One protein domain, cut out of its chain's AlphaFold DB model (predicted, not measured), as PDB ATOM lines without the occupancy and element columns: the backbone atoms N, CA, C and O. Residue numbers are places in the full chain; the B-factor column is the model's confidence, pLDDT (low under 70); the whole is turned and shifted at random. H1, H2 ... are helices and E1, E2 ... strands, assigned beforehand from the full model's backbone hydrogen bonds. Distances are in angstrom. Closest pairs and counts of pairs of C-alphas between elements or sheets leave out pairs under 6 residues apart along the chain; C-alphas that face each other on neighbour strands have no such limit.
ATOM      1  N   ALA A   4     128.525  79.330 158.596       44.22
ATOM      2  CA  ALA A   4     129.353  80.175 157.723       44.22
ATOM      3  C   ALA A   4     128.724  81.548 157.406       44.22
ATOM      4  O   ALA A   4     129.441  82.485 157.077       44.22
ATOM      5  N   ASN A   5     127.396  81.675 157.522       51.19
ATOM      6  CA  ASN A   5     126.670  82.865 157.068       51.19
ATOM      7  C   ASN A   5     126.602  83.983 158.122       51.19
ATOM      8  O   ASN A   5     126.463  85.149 157.777       51.19
ATOM      9  N   VAL A   6     126.705  83.638 159.412       51.91
ATOM     10  CA  VAL A   6     126.651  84.624 160.508       51.91
ATOM     11  C   VAL A   6     127.994  85.337 160.666       51.91
ATOM     12  O   VAL A   6     128.017  86.530 160.940       51.91
ATOM     13  N   GLN A   7     129.109  84.634 160.448       50.97
ATOM     14  CA  GLN A   7     130.449  85.213 160.573       50.97
ATOM     15  C   GLN A   7     130.711  86.286 159.499       50.97
ATOM     16  O   GLN A   7     131.248  87.343 159.806       50.97
ATOM     17  N   GLN A   8     130.244  86.047 158.269       53.47
ATOM     18  CA  GLN A   8     130.474  86.924 157.117       53.47
ATOM     19  C   GLN A   8     129.746  88.279 157.220       53.47
ATOM     20  O   GLN A   8     130.171  89.259 156.616       53.47
ATOM     21  N   ALA A   9     128.664  88.355 158.006       55.38
ATOM     22  CA  ALA A   9     127.880  89.578 158.187       55.38
ATOM     23  C   ALA A   9     128.605  90.661 159.009       55.38
ATOM     24  O   ALA A   9     128.253  91.833 158.893       55.38
ATOM     25  N   TRP A  10     129.612  90.282 159.805       60.53
ATOM     26  CA  TRP A  10     130.372  91.183 160.685       60.53
ATOM     27  C   TRP A  10     131.774  91.531 160.163       60.53
ATOM     28  O   TRP A  10     132.477  92.318 160.792       60.53
ATOM     29  N   ASP A  11     132.185  90.961 159.025       74.12
ATOM     30  CA  ASP A  11     133.477  91.260 158.386       74.12
ATOM     31  C   ASP A  11     133.460  92.589 157.605       74.12
ATOM     32  O   ASP A  11     134.506  93.086 157.187       74.12
ATOM     33  N   ALA A  12     132.275  93.180 157.433       76.12
ATOM     34  CA  ALA A  12     132.062  94.492 156.834       76.12
ATOM     35  C   ALA A  12     131.537  95.483 157.889       76.12
ATOM     36  O   ALA A  12     130.954  95.059 158.894       76.12
ATOM     37  N   PRO A  13     131.704  96.804 157.681       86.19
ATOM     38  CA  PRO A  13     131.078  97.798 158.541       86.19
ATOM     39  C   PRO A  13     129.567  97.557 158.647       86.19
ATOM     40  O   PRO A  13     128.919  97.131 157.691       86.19
ATOM     41  N   VAL A  14     128.999  97.837 159.816       84.81
ATOM     42  CA  VAL A  14     127.566  97.668 160.081       84.81
ATOM     43  C   VAL A  14     126.930  99.041 160.235       84.81
ATOM     44  O   VAL A  14     127.404  99.867 161.013       84.81
ATOM     45  N   VAL A  15     125.832  99.271 159.518       85.75
ATOM     46  CA  VAL A  15     124.984 100.450 159.693       85.75
ATOM     47  C   VAL A  15     123.893 100.110 160.696       85.75
ATOM     48  O   VAL A  15     123.115  99.182 160.482       85.75
ATOM     49  N   CYS A  16     123.824 100.874 161.783       82.88
ATOM     50  CA  CYS A  16     122.685 100.861 162.693       82.88
ATOM     51  C   CYS A  16     121.724 101.974 162.274       82.88
ATOM     52  O   CYS A  16     122.106 103.143 162.242       82.88
ATOM     53  N   ARG A  17     120.483 101.615 161.956       84.81
ATOM     54  CA  ARG A  17     119.402 102.561 161.704       84.81
ATOM     55  C   ARG A  17     118.443 102.533 162.880       84.81
ATOM     56  O   ARG A  17     117.916 101.477 163.227       84.81
ATOM     57  N   VAL A  18     118.211 103.705 163.457       81.06
ATOM     58  CA  VAL A  18     117.225 103.905 164.516       81.06
ATOM     59  C   VAL A  18     116.012 104.589 163.904       81.06
ATOM     60  O   VAL A  18     116.133 105.659 163.314       81.06
ATOM     61  N   GLU A  19     114.850 103.962 164.025       86.06
ATOM     62  CA  GLU A  19     113.564 104.565 163.685       86.06
ATOM     63  C   GLU A  19     112.802 104.828 164.980       86.06
ATOM     64  O   GLU A  19     112.684 103.931 165.818       86.06
ATOM     65  N   VAL A  20     112.304 106.053 165.157       87.81
ATOM     66  CA  VAL A  20     111.551 106.449 166.351       87.81
ATOM     67  C   VAL A  20     110.203 107.021 165.933       87.81
ATOM     68  O   VAL A  20     110.141 107.998 165.189       87.81
ATOM     69  N   ASP A  21     109.119 106.435 166.435       89.94
ATOM     70  CA  ASP A  21     107.792 107.050 166.393       89.94
ATOM     71  C   ASP A  21     107.744 108.161 167.449       89.94
ATOM     72  O   ASP A  21     107.473 107.900 168.620       89.94
ATOM     73  N   LEU A  22     108.082 109.395 167.056       91.94
ATOM     74  CA  LEU A  22     108.183 110.526 167.985       91.94
ATOM     75  C   LEU A  22     106.855 110.823 168.708       91.94
ATOM     76  O   LEU A  22     106.884 110.890 169.940       91.94
ATOM     77  N   PRO A  23     105.691 110.953 168.032       91.06
ATOM     78  CA  PRO A  23     104.414 111.119 168.729       91.06
ATOM     79  C   PRO A  23     104.094 109.957 169.674       91.06
ATOM     80  O   PRO A  23     103.727 110.194 170.827       91.06
ATOM     81  N   GLY A  24     104.280 108.709 169.230       91.12
ATOM     82  CA  GLY A  24     104.053 107.535 170.073       91.12
ATOM     83  C   GLY A  24     104.973 107.503 171.295       91.12
ATOM     84  O   GLY A  24     104.528 107.224 172.412       91.12
ATOM     85  N   TRP A  25     106.245 107.862 171.118       91.50
ATOM     86  CA  TRP A  25     107.218 107.891 172.204       91.50
ATOM     87  C   TRP A  25     106.913 109.005 173.208       91.50
ATOM     88  O   TRP A  25     106.936 108.771 174.419       91.50
ATOM     89  N   MET A  26     106.532 110.189 172.725       94.19
ATOM     90  CA  MET A  26     106.061 111.275 173.582       94.19
ATOM     91  C   MET A  26     104.797 110.881 174.344       94.19
ATOM     92  O   MET A  26     104.692 111.169 175.539       94.19
ATOM     93  N   ALA A  27     103.874 110.150 173.718       93.12
ATOM     94  CA  ALA A  27     102.707 109.605 174.400       93.12
ATOM     95  C   ALA A  27     103.078 108.609 175.498       93.12
ATOM     96  O   ALA A  27     102.527 108.683 176.596       93.12
ATOM     97  N   GLN A  28     104.063 107.744 175.257       91.31
ATOM     98  CA  GLN A  28     104.579 106.828 176.270       91.31
ATOM     99  C   GLN A  28     105.209 107.575 177.460       91.31
ATOM    100  O   GLN A  28     104.980 107.195 178.608       91.31
ATOM    101  N   LEU A  29     106.000 108.624 177.207       91.94
ATOM    102  CA  LEU A  29     106.711 109.366 178.254       91.94
ATOM    103  C   LEU A  29     105.801 110.306 179.057       91.94
ATOM    104  O   LEU A  29     106.031 110.524 180.246       91.94
ATOM    105  N   THR A  30     104.778 110.874 178.418       93.06
ATOM    106  CA  THR A  30     103.959 111.955 178.998       93.06
ATOM    107  C   THR A  30     102.529 111.538 179.327       93.06
ATOM    108  O   THR A  30     101.839 112.243 180.064       93.06
ATOM    109  N   GLY A  31     102.063 110.406 178.789       93.69
ATOM    110  CA  GLY A  31     100.667 109.973 178.859       93.69
ATOM    111  C   GLY A  31      99.717 110.785 177.970       93.69
ATOM    112  O   GLY A  31      98.513 110.787 178.229       93.69
ATOM    113  N   ARG A  32     100.239 111.515 176.974       93.19
ATOM    114  CA  ARG A  32      99.493 112.436 176.096       93.19
ATOM    115  C   ARG A  32      99.805 112.162 174.629       93.19
ATOM    116  O   ARG A  32     100.969 112.129 174.266       93.19
ATOM    117  N   ASP A  33      98.796 111.982 173.792       91.81
ATOM    118  CA  ASP A  33      98.922 111.515 172.403       91.81
ATOM    119  C   ASP A  33      98.810 112.626 171.343       91.81
ATOM    120  O   ASP A  33      98.908 112.360 170.148       91.81
ATOM    121  N   ASP A  34      98.651 113.878 171.768       93.75
ATOM    122  CA  ASP A  34      98.392 115.046 170.925       93.75
ATOM    123  C   ASP A  34      99.636 115.917 170.654       93.75
ATOM    124  O   ASP A  34      99.522 117.110 170.363       93.75
ATOM    125  N   TRP A  35     100.832 115.324 170.727       95.38
ATOM    126  CA  TRP A  35     102.088 116.002 170.397       95.38
ATOM    127  C   TRP A  35     102.268 116.171 168.889       95.38
ATOM    128  O   TRP A  35     102.145 115.221 168.117       95.38
ATOM    129  N   LEU A  36     102.631 117.384 168.477       95.75
ATOM    130  CA  LEU A  36     102.903 117.727 167.084       95.75
ATOM    131  C   LEU A  36     104.378 118.064 166.905       95.75
ATOM    132  O   LEU A  36     104.888 118.936 167.608       95.75
ATOM    133  N   VAL A  37     105.034 117.409 165.946       95.88
ATOM    134  CA  VAL A  37     106.376 117.788 165.486       95.88
ATOM    135  C   VAL A  37     106.254 119.083 164.689       95.88
ATOM    136  O   VAL A  37     105.426 119.182 163.782       95.88
ATOM    137  N   LEU A  38     107.038 120.084 165.069       95.75
ATOM    138  CA  LEU A  38     107.032 121.408 164.457       95.75
ATOM    139  C   LEU A  38     108.212 121.588 163.513       95.75
ATOM    140  O   LEU A  38     108.037 122.072 162.398       95.75
ATOM    141  N   GLU A  39     109.399 121.219 163.983       96.06
ATOM    142  CA  GLU A  39     110.666 121.470 163.306       96.06
ATOM    143  C   GLU A  39     111.616 120.299 163.555       96.06
ATOM    144  O   GLU A  39     111.535 119.622 164.586       96.06
ATOM    145  N   GLU A  40     112.505 120.084 162.595       96.50
ATOM    146  CA  GLU A  40     113.597 119.121 162.653       96.50
ATOM    147  C   GLU A  40     114.902 119.834 162.292       96.50
ATOM    148  O   GLU A  40     114.929 120.671 161.386       96.50
ATOM    149  N   GLU A  41     115.972 119.517 163.011       96.94
ATOM    150  CA  GLU A  41     117.303 120.080 162.804       96.94
ATOM    151  C   GLU A  41     118.338 118.954 162.858       96.94
ATOM    152  O   GLU A  41     118.336 118.134 163.777       96.94
ATOM    153  N   GLU A  42     119.197 118.884 161.843       95.56
ATOM    154  CA  GLU A  42     120.261 117.887 161.739       95.56
ATOM    155  C   GLU A  42     121.615 118.549 161.995       95.56
ATOM    156  O   GLU A  42     121.965 119.552 161.373       95.56
ATOM    157  N   GLU A  43     122.384 117.941 162.889       94.25
ATOM    158  CA  GLU A  43     123.728 118.339 163.284       94.25
ATOM    159  C   GLU A  43     124.705 117.172 163.064       94.25
ATOM    160  O   GLU A  43     124.314 116.020 162.879       94.25
ATOM    161  N   GLU A  44     126.013 117.438 163.119       91.94
ATOM    162  CA  GLU A  44     127.049 116.443 162.771       91.94
ATOM    163  C   GLU A  44     126.923 115.111 163.543       91.94
ATOM    164  O   GLU A  44     127.250 114.039 163.025       91.94
ATOM    165  N   ASN A  45     126.461 115.156 164.794       91.50
ATOM    166  CA  ASN A  45     126.399 113.991 165.678       91.50
ATOM    167  C   ASN A  45     125.004 113.683 166.243       91.50
ATOM    168  O   ASN A  45     124.883 112.743 167.041       91.50
ATOM    169  N   HIS A  46     123.982 114.458 165.877       93.00
ATOM    170  CA  HIS A  46     122.625 114.277 166.375       93.00
ATOM    171  C   HIS A  46     121.577 114.911 165.464       93.00
ATOM    172  O   HIS A  46     121.878 115.759 164.635       93.00
ATOM    173  N   MET A  47     120.329 114.524 165.686       95.12
ATOM    174  CA  MET A  47     119.155 115.160 165.112       95.12
ATOM    175  C   MET A  47     118.234 115.600 166.246       95.12
ATOM    176  O   MET A  47     117.996 114.827 167.179       95.12
ATOM    177  N   SER A  48     117.724 116.822 166.176       96.38
ATOM    178  CA  SER A  48     116.800 117.390 167.151       96.38
ATOM    179  C   SER A  48     115.436 117.647 166.524       96.38
ATOM    180  O   SER A  48     115.320 118.007 165.356       96.38
ATOM    181  N   PHE A  49     114.392 117.465 167.322       97.31
ATOM    182  CA  PHE A  49     113.009 117.680 166.923       97.31
ATOM    183  C   PHE A  49     112.322 118.561 167.952       97.31
ATOM    184  O   PHE A  49     112.253 118.207 169.131       97.31
ATOM    185  N   ALA A  50     111.762 119.678 167.499       97.69
ATOM    186  CA  ALA A  50     110.903 120.509 168.323       97.69
ATOM    187  C   ALA A  50     109.464 119.994 168.233       97.69
ATOM    188  O   ALA A  50     108.921 119.825 167.138       97.69
ATOM    189  N   LEU A  51     108.821 119.782 169.379       97.06
ATOM    190  CA  LEU A  51     107.422 119.379 169.457       97.06
ATOM    191  C   LEU A  51     106.606 120.331 170.325       97.06
ATOM    192  O   LEU A  51     107.126 121.049 171.181       97.06
ATOM    193  N   SER A  52     105.289 120.306 170.130       96.69
ATOM    194  CA  SER A  52     104.361 121.057 170.968       96.69
ATOM    195  C   SER A  52     103.122 120.272 171.351       96.69
ATOM    196  O   SER A  52     102.641 119.419 170.605       96.69
ATOM    197  N   LEU A  53     102.601 120.636 172.517       95.56
ATOM    198  CA  LEU A  53     101.324 120.205 173.044       95.56
ATOM    199  C   LEU A  53     100.597 121.429 173.617       95.56
ATOM    200  O   LEU A  53     100.796 121.838 174.765       95.56
ATOM    201  N   GLY A  54      99.773 122.077 172.795       93.44
ATOM    202  CA  GLY A  54      99.172 123.364 173.145       93.44
ATOM    203  C   GLY A  54     100.240 124.447 173.345       93.44
ATOM    204  O   GLY A  54     100.886 124.859 172.388       93.44
ATOM    205  N   MET A  55     100.412 124.929 174.581       93.81
ATOM    206  CA  MET A  55     101.469 125.899 174.926       93.81
ATOM    207  C   MET A  55     102.761 125.245 175.429       93.81
ATOM    208  O   MET A  55     103.762 125.940 175.588       93.81
ATOM    209  N   GLN A  56     102.729 123.944 175.711       95.94
ATOM    210  CA  GLN A  56     103.884 123.208 176.198       95.94
ATOM    211  C   GLN A  56     104.813 122.867 175.035       95.94
ATOM    212  O   GLN A  56     104.342 122.489 173.958       95.94
ATOM    213  N   LYS A  57     106.121 122.992 175.259       97.56
ATOM    214  CA  LYS A  57     107.145 122.672 174.265       97.56
ATOM    215  C   LYS A  57     107.968 121.486 174.722       97.56
ATOM    216  O   LYS A  57     108.270 121.354 175.907       97.56
ATOM    217  N   ALA A  58     108.349 120.651 173.771       97.81
ATOM    218  CA  ALA A  58     109.291 119.576 173.998       97.81
ATOM    219  C   ALA A  58     110.394 119.605 172.951       97.81
ATOM    220  O   ALA A  58     110.199 120.099 171.841       97.81
ATOM    221  N   GLU A  59     111.531 119.045 173.324       97.75
ATOM    222  CA  GLU A  59     112.639 118.788 172.424       97.75
ATOM    223  C   GLU A  59     113.043 117.326 172.567       97.75
ATOM    224  O   GLU A  59     113.160 116.805 173.679       97.75
ATOM    225  N   VAL A  60     113.204 116.653 171.432       96.44
ATOM    226  CA  VAL A  60     113.764 115.307 171.363       96.44
ATOM    227  C   VAL A  60     115.078 115.394 170.614       96.44
ATOM    228  O   VAL A  60     115.082 115.753 169.443       96.44
ATOM    229  N   THR A  61     116.172 115.008 171.260       96.06
ATOM    230  CA  THR A  61     117.502 114.943 170.647       96.06
ATOM    231  C   THR A  61     117.936 113.489 170.526       96.06
ATOM    232  O   THR A  61     118.019 112.773 171.527       96.06
ATOM    233  N   LEU A  62     118.234 113.050 169.305       93.06
ATOM    234  CA  LEU A  62     118.677 111.702 168.959       93.06
ATOM    235  C   LEU A  62     120.132 111.742 168.492       93.06
ATOM    236  O   LEU A  62     120.432 112.251 167.417       93.06
ATOM    237  N   TYR A  63     121.050 111.181 169.273       91.50
ATOM    238  CA  TYR A  63     122.464 111.111 168.912       91.50
ATOM    239  C   TYR A  63     122.758 109.894 168.033       91.50
ATOM    240  O   TYR A  63     122.215 108.808 168.248       91.50
ATOM    241  N   HIS A  64     123.736 110.020 167.132       86.44
ATOM    242  CA  HIS A  64     124.229 108.906 166.303       86.44
ATOM    243  C   HIS A  64     124.802 107.738 167.126       86.44
ATOM    244  O   HIS A  64     124.918 106.618 166.636       86.44
ATOM    245  N   SER A  65     125.132 107.975 168.400       85.50
ATOM    246  CA  SER A  65     125.536 106.938 169.355       85.50
ATOM    247  C   SER A  65     124.384 106.038 169.821       85.50
ATOM    248  O   SER A  65     124.620 105.083 170.559       85.50
ATOM    249  N   GLY A  66     123.140 106.354 169.445       83.56
ATOM    250  CA  GLY A  66     121.936 105.727 169.986       83.56
ATOM    251  C   GLY A  66     121.534 106.275 171.356       83.56
ATOM    252  O   GLY A  66     120.612 105.749 171.970       83.56
ATOM    253  N   TYR A  67     122.205 107.309 171.866       90.00
ATOM    254  CA  TYR A  67     121.752 108.040 173.046       90.00
ATOM    255  C   TYR A  67     120.646 109.025 172.667       90.00
ATOM    256  O   TYR A  67     120.668 109.584 171.574       90.00
ATOM    257  N   ALA A  68     119.699 109.267 173.562       93.38
ATOM    258  CA  ALA A  68     118.656 110.252 173.347       93.38
ATOM    259  C   ALA A  68     118.327 111.026 174.622       93.38
ATOM    260  O   ALA A  68     118.492 110.534 175.745       93.38
ATOM    261  N   ILE A  69     117.845 112.245 174.416       95.31
ATOM    262  CA  ILE A  69     117.346 113.133 175.457       95.31
ATOM    263  C   ILE A  69     115.950 113.592 175.047       95.31
ATOM    264  O   ILE A  69     115.706 113.867 173.874       95.31
ATOM    265  N   VAL A  70     115.039 113.629 176.015       96.00
ATOM    266  CA  VAL A  70     113.724 114.246 175.848       96.00
ATOM    267  C   VAL A  70     113.517 115.243 176.970       96.00
ATOM    268  O   VAL A  70     113.537 114.868 178.149       96.00
ATOM    269  N   ASP A  71     113.271 116.489 176.593       97.44
ATOM    270  CA  ASP A  71     113.027 117.606 177.493       97.44
ATOM    271  C   ASP A  71     111.626 118.177 177.274       97.44
ATOM    272  O   ASP A  71     111.149 118.273 176.147       97.44
ATOM    273  N   ILE A  72     110.970 118.596 178.357       97.06
ATOM    274  CA  ILE A  72     109.720 119.364 178.314       97.06
ATOM    275  C   ILE A  72     109.929 120.674 179.052       97.06
ATOM    276  O   ILE A  72     110.316 120.672 180.222       97.06
ATOM    277  N   ASP A  73     109.672 121.787 178.368       96.38
ATOM    278  CA  ASP A  73     109.872 123.145 178.876       96.38
ATOM    279  C   ASP A  73     111.267 123.327 179.530       96.38
ATOM    280  O   ASP A  73     111.416 123.984 180.563       96.38
ATOM    281  N   GLY A  74     112.297 122.705 178.935       93.38
ATOM    282  CA  GLY A  74     113.692 122.747 179.394       93.38
ATOM    283  C   GLY A  74     114.035 121.816 180.564       93.38
ATOM    284  O   GLY A  74     115.092 121.979 181.176       93.38
ATOM    285  N   LYS A  75     113.154 120.871 180.919       96.69
ATOM    286  CA  LYS A  75     113.408 119.863 181.954       96.69
ATOM    287  C   LYS A  75     113.494 118.451 181.354       96.69
ATOM    288  O   LYS A  75     112.493 118.004 180.785       96.69
ATOM    289  N   PRO A  76     114.576 117.696 181.620       95.62
ATOM    290  CA  PRO A  76     114.729 116.357 181.071       95.62
ATOM    291  C   PRO A  76     113.784 115.382 181.757       95.62
ATOM    292  O   PRO A  76     113.721 115.300 182.991       95.62
ATOM    293  N   ILE A  77     113.051 114.634 180.940       95.00
ATOM    294  CA  ILE A  77     112.176 113.534 181.360       95.00
ATOM    295  C   ILE A  77     112.714 112.171 180.917       95.00
ATOM    296  O   ILE A  77     112.356 111.152 181.505       95.00
ATOM    297  N   PHE A  78     113.606 112.151 179.926       93.44
ATOM    298  CA  PHE A  78     114.343 110.968 179.503       93.44
ATOM    299  C   PHE A  78     115.785 111.346 179.171       93.44
ATOM    300  O   PHE A  78     116.036 112.362 178.527       93.44
ATOM    301  N   GLN A  79     116.724 110.502 179.593       93.88
ATOM    302  CA  GLN A  79     118.132 110.624 179.239       93.88
ATOM    303  C   GLN A  79     118.762 109.229 179.251       93.88
ATOM    304  O   GLN A  79     118.955 108.635 180.315       93.88
ATOM    305  N   GLY A  80     119.041 108.659 178.083       91.00
ATOM    306  CA  GLY A  80     119.483 107.269 178.029       91.00
ATOM    307  C   GLY A  80     119.700 106.722 176.629       91.00
ATOM    308  O   GLY A  80     119.422 107.378 175.633       91.00
ATOM    309  N   ALA A  81     120.205 105.493 176.567       87.75
ATOM    310  CA  ALA A  81     120.337 104.766 175.312       87.75
ATOM    311  C   ALA A  81     118.967 104.286 174.812       87.75
ATOM    312  O   ALA A  81     118.177 103.740 175.585       87.75
ATOM    313  N   LEU A  82     118.723 104.435 173.512       83.19
ATOM    314  CA  LEU A  82     117.617 103.808 172.810       83.19
ATOM    315  C   LEU A  82     117.929 102.327 172.631       83.19
ATOM    316  O   LEU A  82     118.761 101.919 171.825       83.19
ATOM    317  N   THR A  83     117.246 101.516 173.420       73.00
ATOM    318  CA  THR A  83     117.257 100.062 173.310       73.00
ATOM    319  C   THR A  83     115.830  99.564 173.119       73.00
ATOM    320  O   THR A  83     114.870 100.206 173.554       73.00
ATOM    321  N   SER A  84     115.680  98.375 172.542       65.62
ATOM    322  CA  SER A  84     114.386  97.690 172.446       65.62
ATOM    323  C   SER A  84     113.742  97.417 173.815       65.62
ATOM    324  O   SER A  84     112.535  97.228 173.897       65.62
ATOM    325  N   ALA A  85     114.519  97.436 174.904       64.00
ATOM    326  CA  ALA A  85     114.009  97.311 176.269       64.00
ATOM    327  C   ALA A  85     113.469  98.633 176.848       64.00
ATOM    328  O   ALA A  85     112.686  98.610 177.796       64.00
ATOM    329  N   THR A  86     113.899  99.782 176.320       62.47
ATOM    330  CA  THR A  86     113.591 101.109 176.884       62.47
ATOM    331  C   THR A  86     112.445 101.827 176.174       62.47
ATOM    332  O   THR A  86     111.878 102.755 176.746       62.47
ATOM    333  N   SER A  87     112.080 101.427 174.952       64.44
ATOM    334  CA  SER A  87     110.959 102.022 174.217       64.44
ATOM    335  C   SER A  87     110.407 101.058 173.169       64.44
ATOM    336  O   SER A  87     111.158 100.561 172.336       64.44
ATOM    337  N   ASN A  88     109.088 100.841 173.173       73.06
ATOM    338  CA  ASN A  88     108.405 100.142 172.077       73.06
ATOM    339  C   ASN A  88     108.270 101.028 170.831       73.06
ATOM    340  O   ASN A  88     107.896 100.541 169.771       73.06
ATOM    341  N   CYS A  89     108.549 102.324 170.972       77.88
ATOM    342  CA  CYS A  89     108.464 103.320 169.913       77.88
ATOM    343  C   CYS A  89     109.809 103.533 169.205       77.88
ATOM    344  O   CYS A  89     109.885 104.384 168.329       77.88
ATOM    345  N   ALA A  90     110.862 102.799 169.592       78.62
ATOM    346  CA  ALA A  90     112.168 102.839 168.947       78.62
ATOM    347  C   ALA A  90     112.529 101.457 168.387       78.62
ATOM    348  O   ALA A  90     112.580 100.463 169.117       78.62
ATOM    349  N   HIS A  91     112.822 101.401 167.092       80.50
ATOM    350  CA  HIS A  91     113.237 100.190 166.400       80.50
ATOM    351  C   HIS A  91     114.669 100.339 165.894       80.50
ATOM    352  O   HIS A  91     114.994 101.281 165.174       80.50
ATOM    353  N   LEU A  92     115.524  99.390 166.285       81.06
ATOM    354  CA  LEU A  92     116.896  99.296 165.804       81.06
ATOM    355  C   LEU A  92     116.961  98.225 164.721       81.06
ATOM    356  O   LEU A  92     116.640  97.062 164.970       81.06
ATOM    357  N   SER A  93     117.404  98.631 163.539       84.50
ATOM    358  CA  SER A  93     117.666  97.744 162.411       84.50
ATOM    359  C   SER A  93     119.139  97.829 162.038       84.50
ATOM    360  O   SER A  93     119.714  98.915 161.989       84.50
ATOM    361  N   TYR A  94     119.748  96.683 161.761       85.81
ATOM    362  CA  TYR A  94     121.157  96.593 161.393       85.81
ATOM    363  C   TYR A  94     121.275  96.164 159.941       85.81
ATOM    364  O   TYR A  94     120.509  95.320 159.481       85.81
ATOM    365  N   TYR A  95     122.242  96.729 159.231       88.00
ATOM    366  CA  TYR A  95     122.501  96.419 157.833       88.00
ATOM    367  C   TYR A  95     123.996  96.260 157.606       88.00
ATOM    368  O   TYR A  95     124.803  96.977 158.198       88.00
ATOM    369  N   ASN A  96     124.365  95.340 156.723       89.81
ATOM    370  CA  ASN A  96     125.716  95.293 156.189       89.81
ATOM    371  C   ASN A  96     125.947  96.560 155.348       89.81
ATOM    372  O   ASN A  96     125.151  96.853 154.457       89.81
ATOM    373  N   ALA A  97     126.992  97.334 155.639       87.50
ATOM    374  CA  ALA A  97     127.219  98.622 154.982       87.50
ATOM    375  C   ALA A  97     127.555  98.489 153.492       87.50
ATOM    376  O   ALA A  97     127.233  99.390 152.719       87.50
ATOM    377  N   ASP A  98     128.181  97.380 153.091       88.19
ATOM    378  CA  ASP A  98     128.622  97.167 151.713       88.19
ATOM    379  C   ASP A  98     127.488  96.620 150.839       88.19
ATOM    380  O   ASP A  98     127.296  97.076 149.710       88.19
ATOM    381  N   SER A  99     126.725  95.642 151.342       89.12
ATOM    382  CA  SER A  99     125.643  94.999 150.579       89.12
ATOM    383  C   SER A  99     124.266  95.630 150.796       89.12
ATOM    384  O   SER A  99     123.373  95.439 149.971       89.12
ATOM    385  N   GLY A 100     124.067  96.361 151.897       86.56
ATOM    386  CA  GLY A 100     122.761  96.864 152.330       86.56
ATOM    387  C   GLY A 100     121.814  95.776 152.854       86.56
ATOM    388  O   GLY A 100     120.654  96.068 153.147       86.56
ATOM    389  N   GLU A 101     122.268  94.522 152.970       90.00
ATOM    390  CA  GLU A 101     121.434  93.419 153.454       90.00
ATOM    391  C   GLU A 101     121.149  93.554 154.960       90.00
ATOM    392  O   GLU A 101     122.055  93.900 155.727       90.00
ATOM    393  N   PRO A 102     119.910  93.273 155.412       87.19
ATOM    394  CA  PRO A 102     119.559  93.354 156.823       87.19
ATOM    395  C   PRO A 102     120.270  92.264 157.632       87.19
ATOM    396  O   PRO A 102     120.272  91.086 157.271       87.19
ATOM    397  N   ILE A 103     120.819  92.656 158.776       86.12
ATOM    398  CA  ILE A 103     121.432  91.769 159.760       86.12
ATOM    399  C   ILE A 103     120.393  91.486 160.846       86.12
ATOM    400  O   ILE A 103     119.911  92.394 161.520       86.12
ATOM    401  N   THR A 104     120.052  90.211 161.025       80.44
ATOM    402  CA  THR A 104     119.181  89.771 162.123       80.44
ATOM    403  C   THR A 104     120.041  89.416 163.331       80.44
ATOM    404  O   THR A 104     120.912  88.551 163.237       80.44
TER     405      THR A 104
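What this domain is: This is residues 4 to 104 of the 106 residues of an uncharacterized protein of Methylovorus sp. MM2 (UniProt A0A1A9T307). What shape does the model show? A twisted sheet of five strands, E2 to E6, has H2 across one face, while E1 and E7 pair into a two-stranded arm that runs away from the sheet towards the small helix H1. How is it made up? The 101 printed residues hold two named helices and seven named strands, in the order H1 E1 H2 E2 E3 E4 E5 E6 E7, and the class is mixed, helices and strands. The larger sheet has the order E2 - E3 - E4 - E5 - E6, antiparallel throughout. How compact is it? It is loose, with a radius of gyration of the C-alphas of 15.9 A and spans of 55 by 27 by 19 A, the arm and H1 making much of the length.

Where its parts are: Where does the printed part begin? H1 holds residues 4 to 8, with C-alpha 4 at (129.353, 80.175, 157.723). E1 follows at residues 14 to 20, 19.3 A long, and then H2 at residues 22 to 30, 11.9 A long. Where are the next strands? E2 is residues 36 to 43, 21.2 A long, beginning at C-alpha 36 (102.903, 117.727, 167.084). E3 is residues 46 to 53, 23.1 A long, E4 is residues 56 to 63, 23.3 A long, E5 is residues 67 to 72, and E6 is residues 75 to 81. Where does the last element end? E7, residues 90 to 96, is 20.1 A long and ends at C-alpha 96 (125.716, 95.293, 156.189).

How they stand to each other: What does the arm hold? E1 and E7 are antiparallel at 159 degrees, with N 17 and O 93 2.8 A apart, within hydrogen-bond range. H1 and E7 are apart, and H1 is not on the larger sheet. How does H2 sit? H2 is on that sheet at a height over the sheet of 8.5 A, only just over E3, E4 and E5 with 3 C-alphas falling on each, and runs across the strands at 64 degrees to E3 on the local plane. Its closest C-alphas to E2 are those of Pro 23 and Leu 36, 7.0 A apart. How do the five strands pair? E2 to E6 form a meander, each strand the antiparallel neighbour of the one before, and each successive pair is a hairpin. Within hydrogen-bond range are N 38 and O 50 of E2 and E3, 2.8 A, N 49 and O 60 of E3 and E4, 2.8 A, N 61 and O 69 of E4 and E5, 2.9 A, and N 70 and O 78 of E5 and E6, 3.0 A. What of the helix backbones? Every O i to N i+4 pair of H2 is within hydrogen-bond range; in H1 0 of 1 is, and 0 of 2 O i to N i+3 pairs.

The domain as a whole: How large is it? The two C-alphas farthest apart, those of Ala 4 and Met 55, are 56.3 A from each other. Are there cuts or long links? The printed part has no cut and no long link; E6 to E7, 8 residues, is short and the other links are tight. Where is confidence low? The mean pLDDT of the printed part is 86.8, and residues 4 to 10 and 84 to 87 are under 70.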